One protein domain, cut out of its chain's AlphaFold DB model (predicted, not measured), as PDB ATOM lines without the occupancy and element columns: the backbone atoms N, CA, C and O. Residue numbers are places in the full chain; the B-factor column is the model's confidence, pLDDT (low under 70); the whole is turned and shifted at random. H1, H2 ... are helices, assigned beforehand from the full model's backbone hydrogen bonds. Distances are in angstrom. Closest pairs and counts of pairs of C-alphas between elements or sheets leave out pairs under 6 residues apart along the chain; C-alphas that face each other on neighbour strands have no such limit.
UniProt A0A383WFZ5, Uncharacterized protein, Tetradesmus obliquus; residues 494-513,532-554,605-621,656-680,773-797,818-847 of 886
ATOM      1  N   ALA A 494     302.055 362.803 226.785       53.88
ATOM      2  CA  ALA A 494     302.965 362.712 225.640       53.88
ATOM      3  C   ALA A 494     303.261 364.086 225.014       53.88
ATOM      4  O   ALA A 494     304.410 364.389 224.696       53.88
ATOM      5  N   GLY A 495     302.247 364.952 224.891       56.72
ATOM      6  CA  GLY A 495     302.430 366.331 224.414       56.72
ATOM      7  C   GLY A 495     303.227 367.204 225.390       56.72
ATOM      8  O   GLY A 495     304.027 368.044 224.974       56.72
ATOM      9  N   TRP A 496     303.055 366.968 226.693       70.62
ATOM     10  CA  TRP A 496     303.821 367.625 227.754       70.62
ATOM     11  C   TRP A 496     305.290 367.175 227.761       70.62
ATOM     12  O   TRP A 496     306.184 368.018 227.693       70.62
ATOM     13  N   LEU A 497     305.541 365.863 227.726       66.69
ATOM     14  CA  LEU A 497     306.879 365.281 227.598       66.69
ATOM     15  C   LEU A 497     307.576 365.782 226.332       66.69
ATOM     16  O   LEU A 497     308.725 366.201 226.395       66.69
ATOM     17  N   PHE A 498     306.876 365.826 225.196       65.06
ATOM     18  CA  PHE A 498     307.417 366.382 223.957       65.06
ATOM     19  C   PHE A 498     307.812 367.857 224.097       65.06
ATOM     20  O   PHE A 498     308.878 368.255 223.635       65.06
ATOM     21  N   SER A 499     306.988 368.663 224.768       62.56
ATOM     22  CA  SER A 499     307.294 370.077 225.015       62.56
ATOM     23  C   SER A 499     308.540 370.233 225.894       62.56
ATOM     24  O   SER A 499     309.410 371.049 225.589       62.56
ATOM     25  N   LEU A 500     308.685 369.406 226.934       69.12
ATOM     26  CA  LEU A 500     309.888 369.378 227.771       69.12
ATOM     27  C   LEU A 500     311.130 368.924 226.994       69.12
ATOM     28  O   LEU A 500     312.178 369.549 227.126       69.12
ATOM     29  N   LEU A 501     311.014 367.900 226.145       70.06
ATOM     30  CA  LEU A 501     312.110 367.413 225.297       70.06
ATOM     31  C   LEU A 501     312.586 368.484 224.313       70.06
ATOM     32  O   LEU A 501     313.783 368.738 224.212       70.06
ATOM     33  N   MET A 502     311.656 369.147 223.622       68.81
ATOM     34  CA  MET A 502     311.979 370.240 222.701       68.81
ATOM     35  C   MET A 502     312.643 371.415 223.427       68.81
ATOM     36  O   MET A 502     313.514 372.072 222.864       68.81
ATOM     37  N   THR A 503     312.269 371.658 224.683       65.50
ATOM     38  CA  THR A 503     312.878 372.702 225.521       65.50
ATOM     39  C   THR A 503     314.276 372.330 225.959       65.50
ATOM     40  O   THR A 503     315.171 373.161 225.861       65.50
ATOM     41  N   ALA A 504     314.475 371.093 226.412       60.91
ATOM     42  CA  ALA A 504     315.786 370.591 226.791       60.91
ATOM     43  C   ALA A 504     316.752 370.667 225.601       60.91
ATOM     44  O   ALA A 504     317.824 371.245 225.739       60.91
ATOM     45  N   ALA A 505     316.323 370.203 224.422       60.66
ATOM     46  CA  ALA A 505     317.104 370.284 223.188       60.66
ATOM     47  C   ALA A 505     317.390 371.730 222.756       60.66
ATOM     48  O   ALA A 505     318.502 372.091 222.384       60.66
ATOM     49  N   LYS A 506     316.401 372.623 222.838       59.84
ATOM     50  CA  LYS A 506     316.630 374.023 222.476       59.84
ATOM     51  C   LYS A 506     317.534 374.738 223.478       59.84
ATOM     52  O   LYS A 506     318.336 375.580 223.084       59.84
ATOM     53  N   ALA A 507     317.441 374.401 224.759       58.19
ATOM     54  CA  ALA A 507     318.326 374.938 225.778       58.19
ATOM     55  C   ALA A 507     319.771 374.463 225.586       58.19
ATOM     56  O   ALA A 507     320.682 375.282 225.684       58.19
ATOM     57  N   THR A 508     319.995 373.188 225.248       57.28
ATOM     58  CA  THR A 508     321.336 372.685 224.913       57.28
ATOM     59  C   THR A 508     321.887 373.351 223.652       57.28
ATOM     60  O   THR A 508     323.054 373.740 223.647       57.28
ATOM     61  N   GLN A 509     321.051 373.624 222.641       58.31
ATOM     62  CA  GLN A 509     321.444 374.405 221.457       58.31
ATOM     63  C   GLN A 509     321.817 375.852 221.781       58.31
ATOM     64  O   GLN A 509     322.821 376.350 221.278       58.31
ATOM     65  N   VAL A 510     321.042 376.546 222.622       60.91
ATOM     66  CA  VAL A 510     321.342 377.931 223.028       60.91
ATOM     67  C   VAL A 510     322.638 377.993 223.840       60.91
ATOM     68  O   VAL A 510     323.437 378.909 223.656       60.91
ATOM     69  N   LEU A 511     322.880 376.998 224.696       56.53
ATOM     70  CA  LEU A 511     324.107 376.893 225.487       56.53
ATOM     71  C   LEU A 511     325.328 376.490 224.640       56.53
ATOM     72  O   LEU A 511     326.434 376.941 224.929       56.53
ATOM     73  N   GLY A 512     325.140 375.678 223.595       48.66
ATOM     74  CA  GLY A 512     326.208 375.217 222.701       48.66
ATOM     75  C   GLY A 512     326.479 376.111 221.483       48.66
ATOM     76  O   GLY A 512     327.535 375.995 220.867       48.66
ATOM     77  N   GLY A 513     325.547 376.998 221.118       40.81
ATOM     78  CA  GLY A 513     325.508 377.659 219.808       40.81
ATOM     79  C   GLY A 513     326.020 379.101 219.725       40.81
ATOM     80  O   GLY A 513     325.976 379.682 218.641       40.81
ATOM     81  N   CYS A 532     324.761 367.551 229.493       58.34
ATOM     82  CA  CYS A 532     324.259 367.415 228.121       58.34
ATOM     83  C   CYS A 532     324.067 365.937 227.732       58.34
ATOM     84  O   CYS A 532     323.100 365.597 227.051       58.34
ATOM     85  N   TYR A 533     324.953 365.046 228.198       61.09
ATOM     86  CA  TYR A 533     324.828 363.604 227.961       61.09
ATOM     87  C   TYR A 533     323.698 362.964 228.765       61.09
ATOM     88  O   TYR A 533     322.999 362.114 228.220       61.09
ATOM     89  N   ASP A 534     323.466 363.386 230.009       59.56
ATOM     90  CA  ASP A 534     322.348 362.901 230.825       59.56
ATOM     91  C   ASP A 534     321.001 363.289 230.196       59.56
ATOM     92  O   ASP A 534     320.079 362.474 230.143       59.56
ATOM     93  N   ALA A 535     320.910 364.494 229.617       59.34
ATOM     94  CA  ALA A 535     319.749 364.907 228.834       59.34
ATOM     95  C   ALA A 535     319.565 364.027 227.582       59.34
ATOM     96  O   ALA A 535     318.476 363.498 227.364       59.34
ATOM     97  N   ALA A 536     320.622 363.797 226.794       61.78
ATOM     98  CA  ALA A 536     320.565 362.928 225.613       61.78
ATOM     99  C   ALA A 536     320.209 361.467 225.960       61.78
ATOM    100  O   ALA A 536     319.401 360.838 225.274       61.78
ATOM    101  N   ALA A 537     320.763 360.931 227.050       63.28
ATOM    102  CA  ALA A 537     320.447 359.600 227.558       63.28
ATOM    103  C   ALA A 537     318.989 359.507 228.035       63.28
ATOM    104  O   ALA A 537     318.308 358.530 227.721       63.28
ATOM    105  N   GLY A 538     318.485 360.540 228.720       66.19
ATOM    106  CA  GLY A 538     317.080 360.656 229.110       66.19
ATOM    107  C   GLY A 538     316.133 360.696 227.906       66.19
ATOM    108  O   GLY A 538     315.138 359.972 227.885       66.19
ATOM    109  N   ILE A 539     316.478 361.462 226.861       70.31
ATOM    110  CA  ILE A 539     315.730 361.499 225.591       70.31
ATOM    111  C   ILE A 539     315.700 360.101 224.949       70.31
ATOM    112  O   ILE A 539     314.644 359.650 224.502       70.31
ATOM    113  N   CYS A 540     316.830 359.387 224.942       65.31
ATOM    114  CA  CYS A 540     316.926 358.043 224.375       65.31
ATOM    115  C   CYS A 540     316.106 357.010 225.161       65.31
ATOM    116  O   CYS A 540     315.412 356.186 224.563       65.31
ATOM    117  N   ALA A 541     316.162 357.051 226.495       66.12
ATOM    118  CA  ALA A 541     315.384 356.169 227.360       66.12
ATOM    119  C   ALA A 541     313.877 356.393 227.172       66.12
ATOM    120  O   ALA A 541     313.115 355.433 227.049       66.12
ATOM    121  N   LEU A 542     313.456 357.656 227.064       69.31
ATOM    122  CA  LEU A 542     312.066 357.996 226.808       69.31
ATOM    123  C   LEU A 542     311.614 357.539 225.418       69.31
ATOM    124  O   LEU A 542     310.570 356.906 225.302       69.31
ATOM    125  N   ALA A 543     312.395 357.803 224.367       68.44
ATOM    126  CA  ALA A 543     312.075 357.358 223.009       68.44
ATOM    127  C   ALA A 543     311.916 355.830 222.934       68.44
ATOM    128  O   ALA A 543     310.976 355.337 222.308       68.44
ATOM    129  N   LYS A 544     312.779 355.091 223.644       65.69
ATOM    130  CA  LYS A 544     312.691 353.636 223.777       65.69
ATOM    131  C   LYS A 544     311.402 353.200 224.474       65.69
ATOM    132  O   LYS A 544     310.706 352.315 223.985       65.69
ATOM    133  N   HIS A 545     311.056 353.847 225.584       65.81
ATOM    134  CA  HIS A 545     309.844 353.528 226.333       65.81
ATOM    135  C   HIS A 545     308.563 353.841 225.538       65.81
ATOM    136  O   HIS A 545     307.606 353.067 225.548       65.81
ATOM    137  N   LEU A 546     308.557 354.937 224.775       66.50
ATOM    138  CA  LEU A 546     307.462 355.262 223.864       66.50
ATOM    139  C   LEU A 546     307.317 354.205 222.763       66.50
ATOM    140  O   LEU A 546     306.206 353.753 222.494       66.50
ATOM    141  N   ALA A 547     308.429 353.760 222.168       62.59
ATOM    142  CA  ALA A 547     308.419 352.695 221.168       62.59
ATOM    143  C   ALA A 547     307.893 351.363 221.738       62.59
ATOM    144  O   ALA A 547     307.080 350.709 221.087       62.59
ATOM    145  N   SER A 548     308.275 350.984 222.965       68.44
ATOM    146  CA  SER A 548     307.758 349.763 223.601       68.44
ATOM    147  C   SER A 548     306.255 349.838 223.876       68.44
ATOM    148  O   SER A 548     305.537 348.882 223.587       68.44
ATOM    149  N   GLN A 549     305.748 350.987 224.337       68.25
ATOM    150  CA  GLN A 549     304.310 351.157 224.565       68.25
ATOM    151  C   GLN A 549     303.489 351.079 223.270       68.25
ATOM    152  O   GLN A 549     302.373 350.561 223.283       68.25
ATOM    153  N   CYS A 550     304.047 351.507 222.131       60.97
ATOM    154  CA  CYS A 550     303.405 351.299 220.827       60.97
ATOM    155  C   CYS A 550     303.181 349.815 220.544       60.97
ATOM    156  O   CYS A 550     302.110 349.414 220.090       60.97
ATOM    157  N   ILE A 551     304.207 349.000 220.793       66.88
ATOM    158  CA  ILE A 551     304.195 347.562 220.512       66.88
ATOM    159  C   ILE A 551     303.192 346.852 221.440       66.88
ATOM    160  O   ILE A 551     302.418 346.000 220.991       66.88
ATOM    161  N   GLU A 552     303.139 347.239 222.717       69.81
ATOM    162  CA  GLU A 552     302.215 346.670 223.709       69.81
ATOM    163  C   GLU A 552     300.745 347.041 223.454       69.81
ATOM    164  O   GLU A 552     299.867 346.171 223.514       69.81
ATOM    165  N   ALA A 553     300.463 348.298 223.095       64.94
ATOM    166  CA  ALA A 553     299.111 348.755 222.760       64.94
ATOM    167  C   ALA A 553     298.508 347.971 221.580       64.94
ATOM    168  O   ALA A 553     297.305 347.712 221.536       64.94
ATOM    169  N   HIS A 554     299.343 347.526 220.638       60.28
ATOM    170  CA  HIS A 554     298.896 346.691 219.527       60.28
ATOM    171  C   HIS A 554     298.744 345.217 219.905       60.28
ATOM    172  O   HIS A 554     297.762 344.591 219.501       60.28
ATOM    173  N   PRO A 605     304.937 356.574 216.232       72.94
ATOM    174  CA  PRO A 605     306.106 356.440 215.373       72.94
ATOM    175  C   PRO A 605     306.634 357.781 214.856       72.94
ATOM    176  O   PRO A 605     307.845 357.963 214.745       72.94
ATOM    177  N   VAL A 606     305.737 358.739 214.583       72.12
ATOM    178  CA  VAL A 606     306.105 360.110 214.193       72.12
ATOM    179  C   VAL A 606     306.851 360.788 215.342       72.12
ATOM    180  O   VAL A 606     307.908 361.377 215.131       72.12
ATOM    181  N   LEU A 607     306.325 360.684 216.565       75.00
ATOM    182  CA  LEU A 607     306.924 361.286 217.754       75.00
ATOM    183  C   LEU A 607     308.317 360.719 218.034       75.00
ATOM    184  O   LEU A 607     309.268 361.467 218.242       75.00
ATOM    185  N   ALA A 608     308.457 359.400 217.983       74.62
ATOM    186  CA  ALA A 608     309.717 358.759 218.302       74.62
ATOM    187  C   ALA A 608     310.768 358.959 217.186       74.62
ATOM    188  O   ALA A 608     311.942 359.163 217.492       74.62
ATOM    189  N   ALA A 609     310.360 359.075 215.913       71.62
ATOM    190  CA  ALA A 609     311.257 359.533 214.850       71.62
ATOM    191  C   ALA A 609     311.762 360.969 215.108       71.62
ATOM    192  O   ALA A 609     312.917 361.276 214.799       71.62
ATOM    193  N   ARG A 610     310.944 361.846 215.721       74.69
ATOM    194  CA  ARG A 610     311.334 363.241 216.016       74.69
ATOM    195  C   ARG A 610     312.365 363.265 217.126       74.69
ATOM    196  O   ARG A 610     313.353 363.979 217.009       74.69
ATOM    197  N   CYS A 611     312.164 362.450 218.158       78.81
ATOM    198  CA  CYS A 611     313.146 362.282 219.223       78.81
ATOM    199  C   CYS A 611     314.499 361.825 218.663       78.81
ATOM    200  O   CYS A 611     315.526 362.366 219.060       78.81
ATOM    201  N   VAL A 612     314.512 360.894 217.700       79.06
ATOM    202  CA  VAL A 612     315.760 360.455 217.051       79.06
ATOM    203  C   VAL A 612     316.421 361.584 216.259       79.06
ATOM    204  O   VAL A 612     317.623 361.778 216.410       79.06
ATOM    205  N   LEU A 613     315.669 362.371 215.482       76.75
ATOM    206  CA  LEU A 613     316.236 363.530 214.775       76.75
ATOM    207  C   LEU A 613     316.871 364.543 215.724       76.75
ATOM    208  O   LEU A 613     317.985 364.997 215.474       76.75
ATOM    209  N   VAL A 614     316.168 364.886 216.803       79.50
ATOM    210  CA  VAL A 614     316.662 365.835 217.804       79.50
ATOM    211  C   VAL A 614     317.937 365.294 218.450       79.50
ATOM    212  O   VAL A 614     318.933 366.005 218.509       79.50
ATOM    213  N   MET A 615     317.964 364.013 218.838       81.50
ATOM    214  CA  MET A 615     319.186 363.381 219.348       81.50
ATOM    215  C   MET A 615     320.338 363.451 218.342       81.50
ATOM    216  O   MET A 615     321.462 363.759 218.729       81.50
ATOM    217  N   CYS A 616     320.079 363.190 217.057       77.69
ATOM    218  CA  CYS A 616     321.111 363.279 216.030       77.69
ATOM    219  C   CYS A 616     321.668 364.706 215.902       77.69
ATOM    220  O   CYS A 616     322.881 364.871 215.821       77.69
ATOM    221  N   GLN A 617     320.809 365.727 215.943       80.06
ATOM    222  CA  GLN A 617     321.225 367.133 215.879       80.06
ATOM    223  C   GLN A 617     322.063 367.551 217.099       80.06
ATOM    224  O   GLN A 617     323.080 368.224 216.940       80.06
ATOM    225  N   GLU A 618     321.697 367.112 218.307       78.62
ATOM    226  CA  GLU A 618     322.487 367.384 219.517       78.62
ATOM    227  C   GLU A 618     323.855 366.684 219.486       78.62
ATOM    228  O   GLU A 618     324.879 367.263 219.861       78.62
ATOM    229  N   LEU A 619     323.905 365.443 218.994       75.56
ATOM    230  CA  LEU A 619     325.162 364.714 218.815       75.56
ATOM    231  C   LEU A 619     326.061 365.375 217.754       75.56
ATOM    232  O   LEU A 619     327.276 365.426 217.934       75.56
ATOM    233  N   GLU A 620     325.489 365.937 216.685       79.06
ATOM    234  CA  GLU A 620     326.238 366.735 215.700       79.06
ATOM    235  C   GLU A 620     326.799 368.017 216.332       79.06
ATOM    236  O   GLU A 620     327.972 368.336 216.135       79.06
ATOM    237  N   GLY A 621     325.989 368.729 217.124       73.56
ATOM    238  CA  GLY A 621     326.405 369.956 217.806       73.56
ATOM    239  C   GLY A 621     327.526 369.721 218.821       73.56
ATOM    240  O   GLY A 621     328.518 370.451 218.842       73.56
ATOM    241  N   GLN A 656     331.913 356.973 225.976       66.31
ATOM    242  CA  GLN A 656     330.572 357.457 226.342       66.31
ATOM    243  C   GLN A 656     329.772 357.896 225.112       66.31
ATOM    244  O   GLN A 656     328.623 357.489 224.961       66.31
ATOM    245  N   LEU A 657     330.399 358.635 224.191       69.38
ATOM    246  CA  LEU A 657     329.764 359.058 222.939       69.38
ATOM    247  C   LEU A 657     329.364 357.850 222.078       69.38
ATOM    248  O   LEU A 657     328.254 357.800 221.549       69.38
ATOM    249  N   LEU A 658     330.232 356.838 221.996       68.06
ATOM    250  CA  LEU A 658     329.932 355.585 221.296       68.06
ATOM    251  C   LEU A 658     328.775 354.810 221.942       68.06
ATOM    252  O   LEU A 658     327.949 354.249 221.226       68.06
ATOM    253  N   SER A 659     328.686 354.802 223.275       70.31
ATOM    254  CA  SER A 659     327.578 354.174 224.006       70.31
ATOM    255  C   SER A 659     326.244 354.883 223.738       70.31
ATOM    256  O   SER A 659     325.249 354.232 223.417       70.31
ATOM    257  N   SER A 660     326.225 356.219 223.771       70.56
ATOM    258  CA  SER A 660     325.035 357.018 223.446       70.56
ATOM    259  C   SER A 660     324.592 356.830 221.991       70.56
ATOM    260  O   SER A 660     323.400 356.685 221.723       70.56
ATOM    261  N   LEU A 661     325.538 356.757 221.050       71.12
ATOM    262  CA  LEU A 661     325.242 356.487 219.642       71.12
ATOM    263  C   LEU A 661     324.698 355.063 219.435       71.12
ATOM    264  O   LEU A 661     323.737 354.865 218.689       71.12
ATOM    265  N   ALA A 662     325.259 354.067 220.124       71.19
ATOM    266  CA  ALA A 662     324.745 352.698 220.115       71.19
ATOM    267  C   ALA A 662     323.316 352.617 220.690       71.19
ATOM    268  O   ALA A 662     322.463 351.920 220.143       71.19
ATOM    269  N   ALA A 663     323.020 353.374 221.751       72.12
ATOM    270  CA  ALA A 663     321.678 353.456 222.323       72.12
ATOM    271  C   ALA A 663     320.675 354.116 221.356       72.12
ATOM    272  O   ALA A 663     319.604 353.557 221.113       72.12
ATOM    273  N   ALA A 664     321.042 355.245 220.740       71.62
ATOM    274  CA  ALA A 664     320.192 355.950 219.777       71.62
ATOM    275  C   ALA A 664     319.882 355.092 218.539       71.62
ATOM    276  O   ALA A 664     318.744 355.035 218.069       71.62
ATOM    277  N   THR A 665     320.883 354.370 218.033       71.56
ATOM    278  CA  THR A 665     320.734 353.481 216.872       71.56
ATOM    279  C   THR A 665     319.925 352.225 217.193       71.56
ATOM    280  O   THR A 665     319.121 351.793 216.366       71.56
ATOM    281  N   SER A 666     320.060 351.683 218.405       75.06
ATOM    282  CA  SER A 666     319.201 350.608 218.914       75.06
ATOM    283  C   SER A 666     317.737 351.056 219.019       75.06
ATOM    284  O   SER A 666     316.848 350.388 218.492       75.06
ATOM    285  N   CYS A 667     317.489 352.245 219.582       74.44
ATOM    286  CA  CYS A 667     316.152 352.841 219.669       74.44
ATOM    287  C   CYS A 667     315.512 353.033 218.285       74.44
ATOM    288  O   CYS A 667     314.333 352.739 218.091       74.44
ATOM    289  N   LEU A 668     316.292 353.497 217.305       75.44
ATOM    290  CA  LEU A 668     315.837 353.637 215.923       75.44
ATOM    291  C   LEU A 668     315.488 352.274 215.294       75.44
ATOM    292  O   LEU A 668     314.502 352.164 214.565       75.44
ATOM    293  N   GLY A 669     316.264 351.229 215.598       78.38
ATOM    294  CA  GLY A 669     315.993 349.860 215.159       78.38
ATOM    295  C   GLY A 669     314.680 349.298 215.713       78.38
ATOM    296  O   GLY A 669     313.876 348.764 214.949       78.38
ATOM    297  N   GLU A 670     314.432 349.461 217.015       77.06
ATOM    298  CA  GLU A 670     313.187 349.027 217.672       77.06
ATOM    299  C   GLU A 670     311.963 349.781 217.125       77.06
ATOM    300  O   GLU A 670     310.938 349.171 216.811       77.06
ATOM    301  N   LEU A 671     312.085 351.095 216.913       75.88
ATOM    302  CA  LEU A 671     311.037 351.923 216.309       75.88
ATOM    303  C   LEU A 671     310.656 351.438 214.910       75.88
ATOM    304  O   LEU A 671     309.476 351.350 214.562       75.88
ATOM    305  N   LEU A 672     311.661 351.108 214.101       74.94
ATOM    306  CA  LEU A 672     311.444 350.616 212.748       74.94
ATOM    307  C   LEU A 672     310.798 349.244 212.720       74.94
ATOM    308  O   LEU A 672     309.948 348.985 211.868       74.94
ATOM    309  N   GLN A 673     311.170 348.389 213.665       76.94
ATOM    310  CA  GLN A 673     310.531 347.099 213.839       76.94
ATOM    311  C   GLN A 673     309.054 347.263 214.224       76.94
ATOM    312  O   GLN A 673     308.205 346.588 213.645       76.94
ATOM    313  N   GLY A 674     308.729 348.210 215.111       78.44
ATOM    314  CA  GLY A 674     307.347 348.553 215.463       78.44
ATOM    315  C   GLY A 674     306.535 349.062 214.266       78.44
ATOM    316  O   GLY A 674     305.436 348.573 214.005       78.44
ATOM    317  N   LEU A 675     307.100 349.974 213.467       71.31
ATOM    318  CA  LEU A 675     306.480 350.454 212.224       71.31
ATOM    319  C   LEU A 675     306.235 349.327 211.216       71.31
ATOM    320  O   LEU A 675     305.181 349.264 210.581       71.31
ATOM    321  N   GLN A 676     307.204 348.425 211.066       77.88
ATOM    322  CA  GLN A 676     307.075 347.280 210.175       77.88
ATOM    323  C   GLN A 676     305.953 346.342 210.634       77.88
ATOM    324  O   GLN A 676     305.151 345.915 209.804       77.88
ATOM    325  N   GLN A 677     305.854 346.079 211.940       79.50
ATOM    326  CA  GLN A 677     304.780 345.273 212.524       79.50
ATOM    327  C   GLN A 677     303.400 345.908 212.307       79.50
ATOM    328  O   GLN A 677     302.462 345.202 211.932       79.50
ATOM    329  N   GLN A 678     303.280 347.234 212.463       73.06
ATOM    330  CA  GLN A 678     302.036 347.966 212.192       73.06
ATOM    331  C   GLN A 678     301.576 347.800 210.737       73.06
ATOM    332  O   GLN A 678     300.402 347.531 210.484       73.06
ATOM    333  N   LEU A 679     302.497 347.910 209.778       66.75
ATOM    334  CA  LEU A 679     302.179 347.764 208.355       66.75
ATOM    335  C   LEU A 679     301.754 346.335 208.009       66.75
ATOM    336  O   LEU A 679     300.748 346.142 207.330       66.75
ATOM    337  N   THR A 680     302.451 345.328 208.542       71.75
ATOM    338  CA  THR A 680     302.077 343.923 208.321       71.75
ATOM    339  C   THR A 680     300.747 343.553 208.978       71.75
ATOM    340  O   THR A 680     299.991 342.746 208.431       71.75
ATOM    341  N   LEU A 773     311.525 351.062 204.496       81.62
ATOM    342  CA  LEU A 773     311.630 349.776 205.186       81.62
ATOM    343  C   LEU A 773     312.734 348.905 204.577       81.62
ATOM    344  O   LEU A 773     313.512 348.287 205.289       81.62
ATOM    345  N   LYS A 774     312.884 348.904 203.247       82.94
ATOM    346  CA  LYS A 774     314.007 348.206 202.600       82.94
ATOM    347  C   LYS A 774     315.362 348.835 202.936       82.94
ATOM    348  O   LYS A 774     316.356 348.114 203.007       82.94
ATOM    349  N   GLN A 775     315.428 350.155 203.114       82.81
ATOM    350  CA  GLN A 775     316.636 350.844 203.572       82.81
ATOM    351  C   GLN A 775     316.935 350.525 205.042       82.81
ATOM    352  O   GLN A 775     318.090 350.244 205.357       82.81
ATOM    353  N   SER A 776     315.927 350.474 205.917       81.75
ATOM    354  CA  SER A 776     316.111 350.152 207.334       81.75
ATOM    355  C   SER A 776     316.637 348.733 207.529       81.75
ATOM    356  O   SER A 776     317.607 348.548 208.260       81.75
ATOM    357  N   THR A 777     316.111 347.747 206.790       81.75
ATOM    358  CA  THR A 777     316.613 346.361 206.850       81.75
ATOM    359  C   THR A 777     318.080 346.255 206.411       81.75
ATOM    360  O   THR A 777     318.793 345.361 206.851       81.75
ATOM    361  N   ARG A 778     318.560 347.164 205.550       82.12
ATOM    362  CA  ARG A 778     319.975 347.232 205.138       82.12
ATOM    363  C   ARG A 778     320.850 348.002 206.126       82.12
ATOM    364  O   ARG A 778     322.031 347.694 206.245       82.12
ATOM    365  N   LEU A 779     320.288 348.996 206.813       79.38
ATOM    366  CA  LEU A 779     320.987 349.787 207.827       79.38
ATOM    367  C   LEU A 779     321.161 349.014 209.135       79.38
ATOM    368  O   LEU A 779     322.195 349.149 209.778       79.38
ATOM    369  N   GLN A 780     320.206 348.163 209.507       80.38
ATOM    370  CA  GLN A 780     320.222 347.447 210.785       80.38
ATOM    371  C   GLN A 780     321.472 346.555 210.983       80.38
ATOM    372  O   GLN A 780     322.093 346.658 212.043       80.38
ATOM    373  N   PRO A 781     321.946 345.771 209.989       81.56
ATOM    374  CA  PRO A 781     323.212 345.042 210.099       81.56
ATOM    375  C   PRO A 781     324.436 345.959 210.188       81.56
ATOM    376  O   PRO A 781     325.386 345.635 210.893       81.56
ATOM    377  N   ALA A 782     324.423 347.108 209.503       77.56
ATOM    378  CA  ALA A 782     325.520 348.075 209.547       77.56
ATOM    379  C   ALA A 782     325.611 348.766 210.917       77.56
ATOM    380  O   ALA A 782     326.706 348.938 211.445       77.56
ATOM    381  N   LEU A 783     324.463 349.091 211.518       75.94
ATOM    382  CA  LEU A 783     324.359 349.618 212.879       75.94
ATOM    383  C   LEU A 783     324.828 348.592 213.914       75.94
ATOM    384  O   LEU A 783     325.628 348.923 214.785       75.94
ATOM    385  N   ALA A 784     324.399 347.333 213.785       79.81
ATOM    386  CA  ALA A 784     324.841 346.255 214.665       79.81
ATOM    387  C   ALA A 784     326.351 345.987 214.542       79.81
ATOM    388  O   ALA A 784     327.036 345.834 215.552       79.81
ATOM    389  N   ALA A 785     326.892 345.989 213.318       79.81
ATOM    390  CA  ALA A 785     328.323 345.835 213.073       79.81
ATOM    391  C   ALA A 785     329.132 347.008 213.644       79.81
ATOM    392  O   ALA A 785     330.185 346.796 214.237       79.81
ATOM    393  N   ALA A 786     328.626 348.235 213.520       75.62
ATOM    394  CA  ALA A 786     329.256 349.407 214.105       75.62
ATOM    395  C   ALA A 786     329.230 349.404 215.638       75.62
ATOM    396  O   ALA A 786     330.247 349.701 216.259       75.62
ATOM    397  N   ALA A 787     328.102 349.034 216.251       73.00
ATOM    398  CA  ALA A 787     328.002 348.887 217.700       73.00
ATOM    399  C   ALA A 787     328.959 347.797 218.214       73.00
ATOM    400  O   ALA A 787     329.653 348.000 219.209       73.00
ATOM    401  N   ALA A 788     329.071 346.672 217.496       80.12
ATOM    402  CA  ALA A 788     330.029 345.613 217.807       80.12
ATOM    403  C   ALA A 788     331.490 346.073 217.640       80.12
ATOM    404  O   ALA A 788     332.325 345.775 218.491       80.12
ATOM    405  N   ALA A 789     331.801 346.839 216.589       77.56
ATOM    406  CA  ALA A 789     333.129 347.410 216.371       77.56
ATOM    407  C   ALA A 789     333.496 348.441 217.451       77.56
ATOM    408  O   ALA A 789     334.622 348.436 217.945       77.56
ATOM    409  N   ALA A 790     332.544 349.275 217.872       71.94
ATOM    410  CA  ALA A 790     332.715 350.222 218.969       71.94
ATOM    411  C   ALA A 790     332.954 349.507 220.308       71.94
ATOM    412  O   ALA A 790     333.868 349.876 221.045       71.94
ATOM    413  N   ALA A 791     332.194 348.445 220.599       75.75
ATOM    414  CA  ALA A 791     332.393 347.618 221.788       75.75
ATOM    415  C   ALA A 791     333.758 346.904 221.773       75.75
ATOM    416  O   ALA A 791     334.454 346.882 222.787       75.75
ATOM    417  N   ALA A 792     334.181 346.380 220.618       79.25
ATOM    418  CA  ALA A 792     335.496 345.768 220.447       79.25
ATOM    419  C   ALA A 792     336.636 346.789 220.601       79.25
ATOM    420  O   ALA A 792     337.644 346.490 221.237       79.25
ATOM    421  N   ALA A 793     336.469 348.009 220.080       74.81
ATOM    422  CA  ALA A 793     337.430 349.096 220.248       74.81
ATOM    423  C   ALA A 793     337.528 349.553 221.714       74.81
ATOM    424  O   ALA A 793     338.631 349.761 222.215       74.81
ATOM    425  N   ALA A 794     336.400 349.652 222.426       71.12
ATOM    426  CA  ALA A 794     336.382 349.955 223.856       71.12
ATOM    427  C   ALA A 794     337.069 348.852 224.684       71.12
ATOM    428  O   ALA A 794     337.859 349.156 225.577       71.12
ATOM    429  N   ALA A 795     336.838 347.579 224.346       76.31
ATOM    430  CA  ALA A 795     337.516 346.447 224.979       76.31
ATOM    431  C   ALA A 795     339.028 346.429 224.682       76.31
ATOM    432  O   ALA A 795     339.828 346.169 225.579       76.31
ATOM    433  N   ALA A 796     339.435 346.760 223.452       75.31
ATOM    434  CA  ALA A 796     340.842 346.865 223.067       75.31
ATOM    435  C   ALA A 796     341.556 348.040 223.755       75.31
ATOM    436  O   ALA A 796     342.718 347.908 224.126       75.31
ATOM    437  N   ALA A 797     340.860 349.159 223.977       70.50
ATOM    438  CA  ALA A 797     341.382 350.303 224.725       70.50
ATOM    439  C   ALA A 797     341.538 350.024 226.231       70.50
ATOM    440  O   ALA A 797     342.341 350.675 226.895       70.50
ATOM    441  N   SER A 818     345.008 358.085 219.729       71.19
ATOM    442  CA  SER A 818     344.835 358.836 218.473       71.19
ATOM    443  C   SER A 818     344.149 358.010 217.382       71.19
ATOM    444  O   SER A 818     343.162 358.464 216.812       71.19
ATOM    445  N   VAL A 819     344.606 356.779 217.135       71.81
ATOM    446  CA  VAL A 819     344.030 355.890 216.110       71.81
ATOM    447  C   VAL A 819     342.617 355.457 216.500       71.81
ATOM    448  O   VAL A 819     341.717 355.455 215.663       71.81
ATOM    449  N   LEU A 820     342.397 355.150 217.782       69.69
ATOM    450  CA  LEU A 820     341.087 354.727 218.276       69.69
ATOM    451  C   LEU A 820     340.088 355.896 218.326       69.69
ATOM    452  O   LEU A 820     338.920 355.696 218.014       69.69
ATOM    453  N   SER A 821     340.552 357.113 218.641       74.62
ATOM    454  CA  SER A 821     339.754 358.347 218.555       74.62
ATOM    455  C   SER A 821     339.421 358.717 217.108       74.62
ATOM    456  O   SER A 821     338.290 359.073 216.797       74.62
ATOM    457  N   GLN A 822     340.370 358.575 216.182       77.75
ATOM    458  CA  GLN A 822     340.133 358.885 214.773       77.75
ATOM    459  C   GLN A 822     339.172 357.880 214.123       77.75
ATOM    460  O   GLN A 822     338.268 358.280 213.387       77.75
ATOM    461  N   ALA A 823     339.320 356.587 214.429       71.12
ATOM    462  CA  ALA A 823     338.410 355.548 213.957       71.12
ATOM    463  C   ALA A 823     337.003 355.701 214.555       71.12
ATOM    464  O   ALA A 823     336.021 355.587 213.823       71.12
ATOM    465  N   SER A 824     336.886 356.008 215.854       73.69
ATOM    466  CA  SER A 824     335.586 356.234 216.496       73.69
ATOM    467  C   SER A 824     334.899 357.501 215.996       73.69
ATOM    468  O   SER A 824     333.686 357.494 215.815       73.69
ATOM    469  N   HIS A 825     335.658 358.558 215.701       81.00
ATOM    470  CA  HIS A 825     335.129 359.798 215.148       81.00
ATOM    471  C   HIS A 825     334.612 359.612 213.715       81.00
ATOM    472  O   HIS A 825     333.491 360.009 213.409       81.00
ATOM    473  N   MET A 826     335.392 358.962 212.842       80.50
ATOM    474  CA  MET A 826     334.977 358.668 211.462       80.50
ATOM    475  C   MET A 826     333.741 357.764 211.425       80.50
ATOM    476  O   MET A 826     332.765 358.071 210.740       80.50
ATOM    477  N   LEU A 827     333.763 356.675 212.201       78.50
ATOM    478  CA  LEU A 827     332.645 355.739 212.285       78.50
ATOM    479  C   LEU A 827     331.411 356.413 212.905       78.50
ATOM    480  O   LEU A 827     330.300 356.234 212.416       78.50
ATOM    481  N   GLY A 828     331.605 357.225 213.945       85.88
ATOM    482  CA  GLY A 828     330.539 357.972 214.605       85.88
ATOM    483  C   GLY A 828     329.839 358.954 213.666       85.88
ATOM    484  O   GLY A 828     328.613 358.942 213.593       85.88
ATOM    485  N   GLN A 829     330.595 359.749 212.899       84.00
ATOM    486  CA  GLN A 829     330.023 360.717 211.957       84.00
ATOM    487  C   GLN A 829     329.273 360.051 210.800       84.00
ATOM    488  O   GLN A 829     328.184 360.500 210.444       84.00
ATOM    489  N   GLU A 830     329.802 358.963 210.233       85.56
ATOM    490  CA  GLU A 830     329.129 358.255 209.139       85.56
ATOM    491  C   GLU A 830     327.791 357.645 209.593       85.56
ATOM    492  O   GLU A 830     326.790 357.695 208.874       85.56
ATOM    493  N   LEU A 831     327.753 357.081 210.802       82.06
ATOM    494  CA  LEU A 831     326.531 356.522 211.382       82.06
ATOM    495  C   LEU A 831     325.512 357.594 211.738       82.06
ATOM    496  O   LEU A 831     324.323 357.405 211.490       82.06
ATOM    497  N   LEU A 832     325.980 358.705 212.301       83.88
ATOM    498  CA  LEU A 832     325.142 359.838 212.661       83.88
ATOM    499  C   LEU A 832     324.475 360.441 211.420       83.88
ATOM    500  O   LEU A 832     323.257 360.612 211.410       83.88
ATOM    501  N   ALA A 833     325.241 360.636 210.342       85.62
ATOM    502  CA  ALA A 833     324.721 361.091 209.055       85.62
ATOM    503  C   ALA A 833     323.679 360.114 208.482       85.62
ATOM    504  O   ALA A 833     322.592 360.528 208.090       85.62
ATOM    505  N   LYS A 834     323.951 358.800 208.507       83.06
ATOM    506  CA  LYS A 834     322.989 357.783 208.036       83.06
ATOM    507  C   LYS A 834     321.714 357.730 208.878       83.06
ATOM    508  O   LYS A 834     320.636 357.536 208.320       83.06
ATOM    509  N   ALA A 835     321.819 357.867 210.199       80.38
ATOM    510  CA  ALA A 835     320.668 357.878 211.101       80.38
ATOM    511  C   ALA A 835     319.792 359.118 210.874       80.38
ATOM    512  O   ALA A 835     318.567 359.000 210.814       80.38
ATOM    513  N   LYS A 836     320.420 360.281 210.671       85.25
ATOM    514  CA  LYS A 836     319.746 361.536 210.336       85.25
ATOM    515  C   LYS A 836     319.055 361.475 208.976       85.25
ATOM    516  O   LYS A 836     317.845 361.668 208.925       85.25
ATOM    517  N   ASP A 837     319.776 361.106 207.915       83.69
ATOM    518  CA  ASP A 837     319.216 360.938 206.565       83.69
ATOM    519  C   ASP A 837     318.020 359.983 206.576       83.69
ATOM    520  O   ASP A 837     317.008 360.208 205.908       83.69
ATOM    521  N   PHE A 838     318.132 358.895 207.339       81.12
ATOM    522  CA  PHE A 838     317.059 357.928 207.488       81.12
ATOM    523  C   PHE A 838     315.836 358.538 208.180       81.12
ATOM    524  O   PHE A 838     314.713 358.378 207.696       81.12
ATOM    525  N   ALA A 839     316.038 359.235 209.296       79.38
ATOM    526  CA  ALA A 839     314.952 359.852 210.036       79.38
ATOM    527  C   ALA A 839     314.275 360.961 209.208       79.38
ATOM    528  O   ALA A 839     313.051 360.974 209.119       79.38
ATOM    529  N   GLU A 840     315.029 361.804 208.496       82.50
ATOM    530  CA  GLU A 840     314.493 362.806 207.561       82.50
ATOM    531  C   GLU A 840     313.667 362.166 206.435       82.50
ATOM    532  O   GLU A 840     312.557 362.616 206.134       82.50
ATOM    533  N   GLN A 841     314.156 361.071 205.845       81.31
ATOM    534  CA  GLN A 841     313.399 360.323 204.839       81.31
ATOM    535  C   GLN A 841     312.119 359.723 205.439       81.31
ATOM    536  O   GLN A 841     311.068 359.788 204.800       81.31
ATOM    537  N   ALA A 842     312.174 359.186 206.665       78.00
ATOM    538  CA  ALA A 842     311.006 358.674 207.379       78.00
ATOM    539  C   ALA A 842     309.957 359.769 207.606       78.00
ATOM    540  O   ALA A 842     308.778 359.539 207.336       78.00
ATOM    541  N   PHE A 843     310.383 360.979 207.983       76.75
ATOM    542  CA  PHE A 843     309.506 362.149 208.063       76.75
ATOM    543  C   PHE A 843     308.860 362.500 206.735       76.75
ATOM    544  O   PHE A 843     307.655 362.722 206.685       76.75
ATOM    545  N   ALA A 844     309.644 362.530 205.659       76.81
ATOM    546  CA  ALA A 844     309.135 362.864 204.337       76.81
ATOM    547  C   ALA A 844     308.141 361.817 203.797       76.81
ATOM    548  O   ALA A 844     307.264 362.149 202.999       76.81
ATOM    549  N   ALA A 845     308.273 360.552 204.207       72.94
ATOM    550  CA  ALA A 845     307.427 359.459 203.734       72.94
ATOM    551  C   ALA A 845     306.178 359.209 204.582       72.94
ATOM    552  O   ALA A 845     305.242 358.574 204.086       72.94
ATOM    553  N   LEU A 846     306.154 359.669 205.835       72.06
ATOM    554  CA  LEU A 846     304.958 359.654 206.669       72.06
ATOM    555  C   LEU A 846     303.968 360.663 206.072       72.06
ATOM    556  O   LEU A 846     304.241 361.864 206.082       72.06
ATOM    557  N   PRO A 847     302.836 360.214 205.496       55.88
ATOM    558  CA  PRO A 847     301.881 361.130 204.904       55.88
ATOM    559  C   PRO A 847     301.319 361.999 206.024       55.88
ATOM    560  O   PRO A 847     300.506 361.535 206.824       55.88
TER     561      PRO A 847
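This is residues 494 to 513, 532 to 554, 605 to 621, 656 to 680, 773 to 797 and 818 to 847 of the 886 residues of an uncharacterized protein of Tetradesmus obliquus (UniProt A0A383WFZ5). Six helices lie side by side in an up-and-down bundle, each running against the one before it, in two staggered layers: H1, H3 and H6 in one, H2, H4 and H5 in the other. H3 and H4 are in the middle, with H1 and H5 at opposite ends. The printed part has 140 residues in six pieces, with H1 to H6 in order, no named strand, and the class all helix. It is compact, with a radius of gyration of the C-alphas of 15.2 A and spans of 45 by 37 by 25 A.

Start at H1, residues 494 to 512, and go on to H2, residues 532 to 554; they only just touch, with 3 pairs of C-alphas within 8 A, the closest Thr 508 and Cys 532 at 6.8 A. H3, residues 605 to 621, touches H1 with residues 614 to 621 alone, closest at the C-alphas of Ala 505 and Val 614, 7.0 A. H3 also touches H2 at a shallow tilt of 16 degrees, opposite ways; the C-alphas of Ala 543 and Ala 608 are closest, at 5.4 A. Next look at H4, residues 656 to 680, which touches H2, the same way, with the C-alphas of Lys 544 and Cys 667 closest at 5.4 A. H4 touches H3 with residues 664 to 675 alone, closest at the C-alphas of Pro 605 and Leu 671, 6.8 A. H5, residues 773 to 797, touches H4, opposite ways at 24 degrees, with the C-alphas of Ala 662 and Ala 787 closest at 5.6 A. H6, residues 818 to 845, touches H3 with residues 832 to 843 alone, at a shallow tilt of 34 degrees, only just short of steep; the C-alphas of Leu 613 and Lys 836 are closest, at 6.0 A. H6 touches H5 at the C-alphas of Ala 793 and Leu 820, their closest, 7.0 A. H1 and H5 are apart. Every O i to N i+4 pair is within hydrogen-bond range in H1, H2, H3, H4 and H6, and 19 of 21 are in H5.

Find C-alpha 494 at (302.965, 362.712, 225.640), where H1 begins; it is 26.6 A long. H2 measures 33.9 A, H3 24.5 A, H4 36.3 A and H5 35.6 A. H6 is the longest, 40.2 A, ending at C-alpha 845, (307.427, 359.459, 203.734).

Five cuts leave gaps between C-alphas of 13.3 A from 513 to 532, 12.8 A from 554 to 605, 15.7 A from 621 to 656, 11.6 A from 680 to 773 and 11.1 A from 797 to 818. The C-alphas farthest apart, His 554 and Ser 818, are 47.5 A from each other. The mean pLDDT of the printed part is 72.3, and 46 residues are under 70, among them residues 502 to 513 and 540 to 554.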